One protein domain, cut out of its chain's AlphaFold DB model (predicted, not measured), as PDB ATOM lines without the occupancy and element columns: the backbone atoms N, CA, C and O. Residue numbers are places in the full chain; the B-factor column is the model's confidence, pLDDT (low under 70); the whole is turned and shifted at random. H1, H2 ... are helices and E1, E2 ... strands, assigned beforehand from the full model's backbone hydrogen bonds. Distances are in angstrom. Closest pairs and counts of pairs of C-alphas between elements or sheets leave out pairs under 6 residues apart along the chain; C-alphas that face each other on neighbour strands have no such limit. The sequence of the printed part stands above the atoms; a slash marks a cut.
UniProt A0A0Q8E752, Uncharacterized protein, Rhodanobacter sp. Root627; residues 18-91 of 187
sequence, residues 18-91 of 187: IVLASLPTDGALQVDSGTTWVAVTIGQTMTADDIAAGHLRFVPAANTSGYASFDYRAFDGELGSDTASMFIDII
ATOM      1  N   ILE A  18     -19.493  -0.164  -2.582       89.69
ATOM      2  CA  ILE A  18     -20.149  -1.338  -2.021       89.69
ATOM      3  C   ILE A  18     -21.496  -1.543  -2.692       89.69
ATOM      4  O   ILE A  18     -22.188  -0.585  -3.029       89.69
ATOM      5  N   VAL A  19     -21.885  -2.802  -2.836       90.88
ATOM      6  CA  VAL A  19     -23.211  -3.222  -3.276       90.88
ATOM      7  C   VAL A  19     -23.863  -3.980  -2.134       90.88
ATOM      8  O   VAL A  19     -23.289  -4.934  -1.603       90.88
ATOM      9  N   LEU A  20     -25.063  -3.566  -1.743       91.69
ATOM     10  CA  LEU A  20     -25.798  -4.215  -0.658       91.69
ATOM     11  C   LEU A  20     -26.431  -5.521  -1.137       91.69
ATOM     12  O   LEU A  20     -27.185  -5.535  -2.110       91.69
ATOM     13  N   ALA A  21     -26.137  -6.612  -0.438       92.06
ATOM     14  CA  ALA A  21     -26.668  -7.941  -0.722       92.06
ATOM     15  C   ALA A  21     -27.922  -8.252   0.112       92.06
ATOM     16  O   ALA A  21     -28.809  -8.964  -0.357       92.06
ATOM     17  N   SER A  22     -28.024  -7.691   1.319       93.25
ATOM     18  CA  SER A  22     -29.204  -7.800   2.179       93.25
ATOM     19  C   SER A  22     -29.490  -6.475   2.896       93.25
ATOM     20  O   SER A  22     -28.664  -5.563   2.905       93.25
ATOM     21  N   LEU A  23     -30.698  -6.344   3.448       92.69
ATOM     22  CA  LEU A  23     -31.121  -5.189   4.244       92.69
ATOM     23  C   LEU A  23     -31.328  -5.616   5.703       92.69
ATOM     24  O   LEU A  23     -31.703  -6.767   5.943       92.69
ATOM     25  N   PRO A  24     -31.122  -4.708   6.674       92.12
ATOM     26  CA  PRO A  24     -31.374  -5.013   8.076       92.12
ATOM     27  C   PRO A  24     -32.867  -5.258   8.337       92.12
ATOM     28  O   PRO A  24     -33.724  -4.599   7.752       92.12
ATOM     29  N   THR A  25     -33.178  -6.187   9.244       87.56
ATOM     30  CA  THR A  25     -34.554  -6.545   9.633       87.56
ATOM     31  C   THR A  25     -35.198  -5.530  10.573       87.56
ATOM     32  O   THR A  25     -36.392  -5.264  10.466       87.56
ATOM     33  N   ASP A  26     -34.408  -4.936  11.470       88.81
ATOM     34  CA  ASP A  26     -34.901  -4.103  12.575       88.81
ATOM     35  C   ASP A  26     -34.695  -2.597  12.342       88.81
ATOM     36  O   ASP A  26     -34.443  -1.816  13.265       88.81
ATOM     37  N   GLY A  27     -34.784  -2.173  11.084       89.75
ATOM     38  CA  GLY A  27     -34.642  -0.777  10.693       89.75
ATOM     39  C   GLY A  27     -34.539  -0.599   9.185       89.75
ATOM     40  O   GLY A  27     -34.762  -1.526   8.412       89.75
ATOM     41  N   ALA A  28     -34.180   0.608   8.766       92.31
ATOM     42  CA  ALA A  28     -33.965   0.944   7.368       92.31
ATOM     43  C   ALA A  28     -32.598   1.602   7.177       92.31
ATOM     44  O   ALA A  28     -32.215   2.506   7.926       92.31
ATOM     45  N   LEU A  29     -31.881   1.177   6.137       92.38
ATOM     46  CA  LEU A  29     -30.759   1.943   5.608       92.38
ATOM     47  C   LEU A  29     -31.303   3.064   4.729       92.38
ATOM     48  O   LEU A  29     -32.212   2.853   3.923       92.38
ATOM     49  N   GLN A  30     -30.759   4.260   4.902       93.62
ATOM     50  CA  GLN A  30     -31.126   5.434   4.129       93.62
ATOM     51  C   GLN A  30     -29.881   6.105   3.570       93.62
ATOM     52  O   GLN A  30     -28.884   6.259   4.276       93.62
ATOM     53  N   VAL A  31     -29.982   6.535   2.320       92.38
ATOM     54  CA  VAL A  31     -28.964   7.302   1.613       92.38
ATOM     55  C   VAL A  31     -29.424   8.743   1.445       92.38
ATOM     56  O   VAL A  31     -30.609   9.007   1.225       92.38
ATOM     57  N   ASP A  32     -28.493   9.676   1.549       92.69
ATOM     58  CA  ASP A  32     -28.727  11.071   1.216       92.69
ATOM     59  C   ASP A  32     -28.746  11.270  -0.308       92.69
ATOM     60  O   ASP A  32     -27.783  10.971  -1.009       92.69
ATOM     61  N   SER A  33     -29.855  11.791  -0.826       87.06
ATOM     62  CA  SER A  33     -29.998  12.185  -2.236       87.06
ATOM     63  C   SER A  33     -29.551  13.632  -2.507       87.06
ATOM     64  O   SER A  33     -29.789  14.163  -3.591       87.06
ATOM     65  N   GLY A  34     -28.974  14.306  -1.506       85.44
ATOM     66  CA  GLY A  34     -28.570  15.715  -1.528       85.44
ATOM     67  C   GLY A  34     -29.671  16.686  -1.084       85.44
ATOM     68  O   GLY A  34     -29.407  17.862  -0.849       85.44
ATOM     69  N   THR A  35     -30.913  16.213  -0.956       84.31
ATOM     70  CA  THR A  35     -32.055  17.013  -0.465       84.31
ATOM     71  C   THR A  35     -32.923  16.256   0.533       84.31
ATOM     72  O   THR A  35     -33.519  16.865   1.422       84.31
ATOM     73  N   THR A  36     -33.003  14.931   0.403       92.31
ATOM     74  CA  THR A  36     -33.801  14.066   1.272       92.31
ATOM     75  C   THR A  36     -33.116  12.725   1.492       92.31
ATOM     76  O   THR A  36     -32.312  12.273   0.675       92.31
ATOM     77  N   TRP A  37     -33.477  12.065   2.589       93.81
ATOM     78  CA  TRP A  37     -33.023  10.715   2.889       93.81
ATOM     79  C   TRP A  37     -33.976   9.696   2.272       93.81
ATOM     80  O   TRP A  37     -35.163   9.678   2.601       93.81
ATOM     81  N   VAL A  38     -33.449   8.848   1.395       93.50
ATOM     82  CA  VAL A  38     -34.204   7.843   0.642       93.50
ATOM     83  C   VAL A  38     -33.830   6.452   1.138       93.50
ATOM     84  O   VAL A  38     -32.671   6.197   1.455       93.50
ATOM     85  N   ALA A  39     -34.809   5.552   1.235       93.00
ATOM     86  CA  ALA A  39     -34.560   4.171   1.635       93.00
ATOM     87  C   ALA A  39     -33.700   3.443   0.594       93.00
ATOM     88  O   ALA A  39     -33.941   3.542  -0.608       93.00
ATOM     89  N   VAL A  40     -32.712   2.702   1.081       93.31
ATOM     90  CA  VAL A  40     -31.777   1.943   0.255       93.31
ATOM     91  C   VAL A  40     -32.383   0.593  -0.124       93.31
ATOM     92  O   VAL A  40     -33.049  -0.046   0.692       93.31
ATOM     93  N   THR A  41     -32.141   0.139  -1.354       93.25
ATOM     94  CA  THR A  41     -32.616  -1.160  -1.860       93.25
ATOM     95  C   THR A  41     -31.472  -2.148  -2.081       93.25
ATOM     96  O   THR A  41     -30.327  -1.757  -2.297       93.25
ATOM     97  N   ILE A  42     -31.781  -3.448  -2.074       93.44
ATOM     98  CA  ILE A  42     -30.809  -4.501  -2.417       93.44
ATOM     99  C   ILE A  42     -30.265  -4.259  -3.832       93.44
ATOM    100  O   ILE A  42     -31.014  -3.899  -4.739       93.44
ATOM    101  N   GLY A  43     -28.961  -4.455  -4.012       90.00
ATOM    102  CA  GLY A  43     -28.259  -4.227  -5.274       90.00
ATOM    103  C   GLY A  43     -27.883  -2.768  -5.529       90.00
ATOM    104  O   GLY A  43     -27.273  -2.480  -6.553       90.00
ATOM    105  N   GLN A  44     -28.217  -1.845  -4.622       89.88
ATOM    106  CA  GLN A  44     -27.797  -0.455  -4.746       89.88
ATOM    107  C   GLN A  44     -26.292  -0.320  -4.498       89.88
ATOM    108  O   GLN A  44     -25.777  -0.796  -3.482       89.88
ATOM    109  N   THR A  45     -25.613   0.356  -5.424       89.75
ATOM    110  CA  THR A  45     -24.191   0.693  -5.325       89.75
ATOM    111  C   THR A  45     -24.009   2.013  -4.581       89.75
ATOM    112  O   THR A  45     -24.699   2.991  -4.867       89.75
ATOM    113  N   MET A  46     -23.066   2.048  -3.645       86.88
ATOM    114  CA  MET A  46     -22.685   3.229  -2.867       86.88
ATOM    115  C   MET A  46     -21.175   3.414  -2.938       86.88
ATOM    116  O   MET A  46     -20.441   2.450  -2.720       86.88
ATOM    117  N   THR A  47     -20.690   4.618  -3.239       87.56
ATOM    118  CA  THR A  47     -19.242   4.856  -3.280       87.56
ATOM    119  C   THR A  47     -18.666   4.945  -1.868       87.56
ATOM    120  O   THR A  47     -19.354   5.315  -0.914       87.56
ATOM    121  N   ALA A  48     -17.391   4.590  -1.715       83.19
ATOM    122  CA  ALA A  48     -16.686   4.728  -0.446       83.19
ATOM    123  C   ALA A  48     -16.625   6.196   0.014       83.19
ATOM    124  O   ALA A  48     -16.730   6.456   1.213       83.19
ATOM    125  N   ASP A  49     -16.538   7.140  -0.927       83.88
ATOM    126  CA  ASP A  49     -16.536   8.576  -0.646       83.88
ATOM    127  C   ASP A  49     -17.875   9.045  -0.066       83.88
ATOM    128  O   ASP A  49     -17.885   9.748   0.945       83.88
ATOM    129  N   ASP A  50     -19.006   8.593  -0.623       84.19
ATOM    130  CA  ASP A  50     -20.336   8.927  -0.093       84.19
ATOM    131  C   ASP A  50     -20.505   8.429   1.348       84.19
ATOM    132  O   ASP A  50     -21.048   9.112   2.220       84.19
ATOM    133  N   ILE A  51     -20.000   7.227   1.624       84.19
ATOM    134  CA  ILE A  51     -20.040   6.620   2.954       84.19
ATOM    135  C   ILE A  51     -19.135   7.386   3.921       84.19
ATOM    136  O   ILE A  51     -19.544   7.662   5.051       84.19
ATOM    137  N   ALA A  52     -17.927   7.762   3.491       81.38
ATOM    138  CA  ALA A  52     -16.985   8.542   4.290       81.38
ATOM    139  C   ALA A  52     -17.502   9.961   4.582       81.38
ATOM    140  O   ALA A  52     -17.274  10.486   5.673       81.38
ATOM    141  N   ALA A  53     -18.246  10.551   3.646       84.56
ATOM    142  CA  ALA A  53     -18.943  11.823   3.811       84.56
ATOM    143  C   ALA A  53     -20.177  11.727   4.731       84.56
ATOM    144  O   ALA A  53     -20.728  12.751   5.135       84.56
ATOM    145  N   GLY A  54     -20.595  10.515   5.113       85.56
ATOM    146  CA  GLY A  54     -21.735  10.289   5.999       85.56
ATOM    147  C   GLY A  54     -23.091  10.333   5.292       85.56
ATOM    148  O   GLY A  54     -24.110  10.501   5.959       85.56
ATOM    149  N   HIS A  55     -23.132  10.143   3.970       89.12
ATOM    150  CA  HIS A  55     -24.372  10.076   3.187       89.12
ATOM    151  C   HIS A  55     -25.119   8.742   3.334       89.12
ATOM    152  O   HIS A  55     -26.136   8.536   2.681       89.12
ATOM    153  N   LEU A  56     -24.661   7.843   4.207       90.06
ATOM    154  CA  LEU A  56     -25.344   6.600   4.556       90.06
ATOM    155  C   LEU A  56     -25.660   6.585   6.052       90.06
ATOM    156  O   LEU A  56     -24.774   6.765   6.888       90.06
ATOM    157  N   ARG A  57     -26.919   6.312   6.399       90.12
ATOM    158  CA  ARG A  57     -27.355   6.168   7.792       90.12
ATOM    159  C   ARG A  57     -28.242   4.950   7.994       90.12
ATOM    160  O   ARG A  57     -28.987   4.545   7.106       90.12
ATOM    161  N   PHE A  58     -28.211   4.426   9.211       91.50
ATOM    162  CA  PHE A  58     -29.151   3.421   9.684       91.50
ATOM    163  C   PHE A  58     -30.180   4.071  10.609       91.50
ATOM    164  O   PHE A  58     -29.816   4.792  11.540       91.50
ATOM    165  N   VAL A  59     -31.459   3.812  10.352       91.62
ATOM    166  CA  VAL A  59     -32.576   4.245  11.194       91.62
ATOM    167  C   VAL A  59     -33.209   2.995  11.812       91.62
ATOM    168  O   VAL A  59     -33.869   2.250  11.086       91.62
ATOM    169  N   PRO A  60     -33.005   2.730  13.115       91.75
ATOM    170  CA  PRO A  60     -33.643   1.600  13.783       91.75
ATOM    171  C   PRO A  60     -35.166   1.772  13.810       91.75
ATOM    172  O   PRO A  60     -35.676   2.896  13.838       91.75
ATOM    173  N   ALA A  61     -35.899   0.660  13.818       89.94
ATOM    174  CA  ALA A  61     -37.340   0.684  14.037       89.94
ATOM    175  C   ALA A  61     -37.677   1.195  15.455       89.94
ATOM    176  O   ALA A  61     -36.866   1.130  16.383       89.94
ATOM    177  N   ALA A  62     -38.877   1.756  15.618       88.06
ATOM    178  CA  ALA A  62     -39.306   2.304  16.902       88.06
ATOM    179  C   ALA A  62     -39.355   1.208  17.978       88.06
ATOM    180  O   ALA A  62     -39.888   0.127  17.736       88.06
ATOM    181  N   ASN A  63     -38.853   1.517  19.178       84.69
ATOM    182  CA  ASN A  63     -38.780   0.598  20.323       84.69
ATOM    183  C   ASN A  63     -37.916  -0.660  20.093       84.69
ATOM    184  O   ASN A  63     -38.074  -1.652  20.804       84.69
ATOM    185  N   THR A  64     -36.995  -0.628  19.128       85.69
ATOM    186  CA  THR A  64     -36.037  -1.714  18.887       85.69
ATOM    187  C   THR A  64     -34.809  -1.595  19.787       85.69
ATOM    188  O   THR A  64     -34.283  -0.508  20.029       85.69
ATOM    189  N   SER A  65     -34.302  -2.744  20.228       87.81
ATOM    190  CA  SER A  65     -33.029  -2.894  20.936       87.81
ATOM    191  C   SER A  65     -32.327  -4.173  20.491       87.81
ATOM    192  O   SER A  65     -33.011  -5.133  20.137       87.81
ATOM    193  N   GLY A  66     -30.998  -4.230  20.572       87.88
ATOM    194  CA  GLY A  66     -30.224  -5.429  20.232       87.88
ATOM    195  C   GLY A  66     -29.329  -5.219  19.015       87.88
ATOM    196  O   GLY A  66     -28.738  -4.156  18.866       87.88
ATOM    197  N   TYR A  67     -29.209  -6.229  18.156       89.25
ATOM    198  CA  TYR A  67     -28.293  -6.200  17.015       89.25
ATOM    199  C   TYR A  67     -29.056  -6.172  15.698       89.25
ATOM    200  O   TYR A  67     -29.990  -6.946  15.511       89.25
ATOM    201  N   ALA A  68     -28.608  -5.333  14.769       90.88
ATOM    202  CA  ALA A  68     -28.999  -5.402  13.368       90.88
ATOM    203  C   ALA A  68     -27.777  -5.762  12.521       90.88
ATOM    204  O   ALA A  68     -26.649  -5.382  12.843       90.88
ATOM    205  N   SER A  69     -27.992  -6.479  11.425       91.19
ATOM    206  CA  SER A  69     -26.929  -6.804  10.479       91.19
ATOM    207  C   SER A  69     -27.416  -6.708   9.047       91.19
ATOM    208  O   SER A  69     -28.599  -6.894   8.771       91.19
ATOM    209  N   PHE A  70     -26.491  -6.436   8.138       92.25
ATOM    210  CA  PHE A  70     -26.733  -6.492   6.705       92.25
ATOM    211  C   PHE A  70     -25.457  -6.910   5.980       92.25
ATOM    212  O   PHE A  70     -24.349  -6.687   6.472       92.25
ATOM    213  N   ASP A  71     -25.621  -7.489   4.801       93.06
ATOM    214  CA  ASP A  71     -24.529  -8.007   3.992       93.06
ATOM    215  C   ASP A  71     -24.236  -7.080   2.818       93.06
ATOM    216  O   ASP A  71     -25.143  -6.513   2.197       93.06
ATOM    217  N   TYR A  72     -22.960  -6.948   2.480       92.06
ATOM    218  CA  TYR A  72     -22.478  -6.134   1.375       92.06
ATOM    219  C   TYR A  72     -21.319  -6.821   0.651       92.06
ATOM    220  O   TYR A  72     -20.667  -7.724   1.174       92.06
ATOM    221  N   ARG A  73     -21.055  -6.382  -0.576       91.31
ATOM    222  CA  ARG A  73     -19.892  -6.777  -1.376       91.31
ATOM    223  C   ARG A  73     -19.155  -5.521  -1.801       91.31
ATOM    224  O   ARG A  73     -19.804  -4.559  -2.200       91.31
ATOM    225  N   ALA A  74     -17.835  -5.513  -1.707       89.38
ATOM    226  CA  ALA A  74     -17.030  -4.449  -2.288       89.38
ATOM    227  C   ALA A  74     -16.954  -4.624  -3.810       89.38
ATOM    228  O   ALA A  74     -17.001  -5.749  -4.306       89.38
ATOM    229  N   PHE A  75     -16.861  -3.522  -4.540       87.25
ATOM    230  CA  PHE A  75     -16.730  -3.492  -5.990       87.25
ATOM    231  C   PHE A  75     -15.760  -2.379  -6.389       87.25
ATOM    232  O   PHE A  75     -15.934  -1.224  -5.985       87.25
ATOM    233  N   ASP A  76     -14.746  -2.740  -7.169       85.12
ATOM    234  CA  ASP A  76     -13.627  -1.886  -7.598       85.12
ATOM    235  C   ASP A  76     -13.808  -1.289  -9.009       85.12
ATOM    236  O   ASP A  76     -12.973  -0.500  -9.457       85.12
ATOM    237  N   GLY A  77     -14.900  -1.645  -9.696       79.75
ATOM    238  CA  GLY A  77     -15.176  -1.275 -11.086       79.75
ATOM    239  C   GLY A  77     -15.098  -2.447 -12.071       79.75
ATOM    240  O   GLY A  77     -15.691  -2.361 -13.148       79.75
ATOM    241  N   GLU A  78     -14.442  -3.545 -11.699       78.94
ATOM    242  CA  GLU A  78     -14.204  -4.706 -12.561       78.94
ATOM    243  C   GLU A  78     -14.701  -6.007 -11.916       78.94
ATOM    244  O   GLU A  78     -15.434  -6.772 -12.553       78.94
ATOM    245  N   LEU A  79     -14.399  -6.233 -10.634       83.06
ATOM    246  CA  LEU A  79     -14.766  -7.439  -9.903       83.06
ATOM    247  C   LEU A  79     -15.385  -7.125  -8.531       83.06
ATOM    248  O   LEU A  79     -15.016  -6.201  -7.813       83.06
ATOM    249  N   GLY A  80     -16.387  -7.924  -8.161       84.38
ATOM    250  CA  GLY A  80     -17.006  -7.855  -6.841       84.38
ATOM    251  C   GLY A  80     -16.342  -8.820  -5.868       84.38
ATOM    252  O   GLY A  80     -16.183  -9.995  -6.197       84.38
ATOM    253  N   SER A  81     -16.046  -8.367  -4.652       87.38
ATOM    254  CA  SER A  81     -15.502  -9.203  -3.580       87.38
ATOM    255  C   SER A  81     -16.477 -10.297  -3.132       87.38
ATOM    256  O   SER A  81     -17.655 -10.328  -3.521       87.38
ATOM    257  N   ASP A  82     -16.000 -11.151  -2.226       89.75
ATOM    258  CA  ASP A  82     -16.858 -11.996  -1.401       89.75
ATOM    259  C   ASP A  82     -17.816 -11.154  -0.543       89.75
ATOM    260  O   ASP A  82     -17.586  -9.968  -0.282       89.75
ATOM    261  N   THR A  83     -18.910 -11.781  -0.115       91.56
ATOM    262  CA  THR A  83     -19.905 -11.161   0.764       91.56
ATOM    263  C   THR A  83     -19.352 -10.992   2.176       91.56
ATOM    264  O   THR A  83     -18.873 -11.951   2.782       91.56
ATOM    265  N   ALA A  84     -19.469  -9.782   2.715       89.69
ATOM    266  CA  ALA A  84     -19.121  -9.422   4.082       89.69
ATOM    267  C   ALA A  84     -20.361  -8.940   4.846       89.69
ATOM    268  O   ALA A  84     -21.250  -8.318   4.267       89.69
ATOM    269  N   SER A  85     -20.396  -9.188   6.156       90.75
ATOM    270  CA  SER A  85     -21.501  -8.770   7.025       90.75
ATOM    271  C   SER A  85     -21.098  -7.581   7.894       90.75
ATOM    272  O   SER A  85     -20.044  -7.585   8.533       90.75
ATOM    273  N   MET A  86     -21.962  -6.571   7.947       88.44
ATOM    274  CA  MET A  86     -21.865  -5.433   8.852       88.44
ATOM    275  C   MET A  86     -22.782  -5.647  10.053       88.44
ATOM    276  O   MET A  86     -23.947  -6.004   9.884       88.44
ATOM    277  N   PHE A  87     -22.276  -5.374  11.256       89.25
ATOM    278  CA  PHE A  87     -23.030  -5.487  12.503       89.25
ATOM    279  C   PHE A  87     -23.224  -4.114  13.146       89.25
ATOM    280  O   PHE A  87     -22.278  -3.337  13.279       89.25
ATOM    281  N   ILE A  88     -24.452  -3.839  13.572       88.94
ATOM    282  CA  ILE A  88     -24.875  -2.606  14.229       88.94
ATOM    283  C   ILE A  88     -25.404  -2.967  15.616       88.94
ATOM    284  O   ILE A  88     -26.310  -3.789  15.746       88.94
ATOM    285  N   ASP A  89     -24.851  -2.326  16.642       89.31
ATOM    286  CA  ASP A  89     -25.311  -2.446  18.026       89.31
ATOM    287  C   ASP A  89     -26.284  -1.302  18.359       89.31
ATOM    288  O   ASP A  89     -25.928  -0.119  18.283       89.31
ATOM    289  N   ILE A  90     -27.526  -1.656  18.686       89.31
ATOM    290  CA  ILE A  90     -28.623  -0.740  19.008       89.31
ATOM    291  C   ILE A  90     -28.776  -0.704  20.526       89.31
ATOM    292  O   ILE A  90     -29.408  -1.571  21.137       89.31
ATOM    293  N   ILE A  91     -28.217   0.345  21.127       86.56
ATOM    294  CA  ILE A  91     -28.294   0.584  22.568       86.56
ATOM    295  C   ILE A  91     -29.652   1.230  22.887       86.56
ATOM    296  O   ILE A  91     -29.883   2.365  22.457       86.56
TER     297      ILE A  91
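What this domain is: This is residues 18 to 91 of the 187 residues of an uncharacterized protein of Rhodanobacter sp. Root627 (UniProt A0A0Q8E752). A long two-stranded hairpin, E6 and E7, makes one wall of a wedge, and a smaller sheet, E3, E2 and E5, makes the other. The walls come closest where Gly 27 of E2 and Pro 60 of E5 lie near Ala 68 and Ile 90, and spread apart toward the other end, where the short strands E1 and E4 extend the first sheet and the small helix H1 follows E4. The printed part has 74 residues, with seven named strands and one named helix in the order E1 E2 E3 E4 H1 E5 E6 E7. The sheets have the orders E4 - E1 - E6 - E7 and E3 - E2 - E5, both antiparallel; the class is mostly strand. The whole is compact, with a radius of gyration of the C-alphas of 12.6 A and spans of 41 by 31 by 19 A.

Where its parts are: E6, residues 66 to 75, is 29.6 A long and begins with C-alpha 66 at (-30.224, -5.429, 20.232). E7, residues 80 to 90, is 29.2 A long, bends by 53 degrees at residue 83 and ends with C-alpha 90 at (-28.623, -0.740, 19.008). E1, residues 18 to 20, begins with C-alpha 18 at (-20.149, -1.338, -2.021). E4 is residues 45 to 47 and H1 residues 48 to 52. E2, residues 27 to 32, measures 16.3 A; E5, residues 56 to 60, measures 13.4 A; E3 is residues 37 to 39.

How they stand to each other: The hairpin E6 and E7 is antiparallel at 158 degrees, with N 72 and O 84 within hydrogen-bond range at 2.8 A. E1 is antiparallel to E6, with N 19 and O 73 at 2.8 A, and E4 is antiparallel to E1, with N 18 and O 46 at 2.8 A. This sheet is only just strongly twisted, its C-alphas lying up to 4.3 A off its best plane. In the other sheet, E2 has N 30 and O 57 of E5 at 2.8 A, and in the hairpin E2 and E3, N 31 and O 38 are 2.8 A apart. Between the sheets, the closest C-alphas of E2 and E6, Gly 27 and Ala 68, are 7.8 A apart, and those of E5 and E7, Pro 60 and Ile 90, 7.6 A. H1 only grazes the sheet E3 E2 E5, with residues 50 to 51. In H1 every O i to N i+4 pair is within hydrogen-bond range. E3 is apart from E6 and E7.

The domain as a whole: The C-alphas farthest apart, those of Asn 63 and Glu 78, are separated by 41.4 A. The printed part has no cut and no long link. The mean pLDDT of the printed part is 89.0, and no printed residue is under 70.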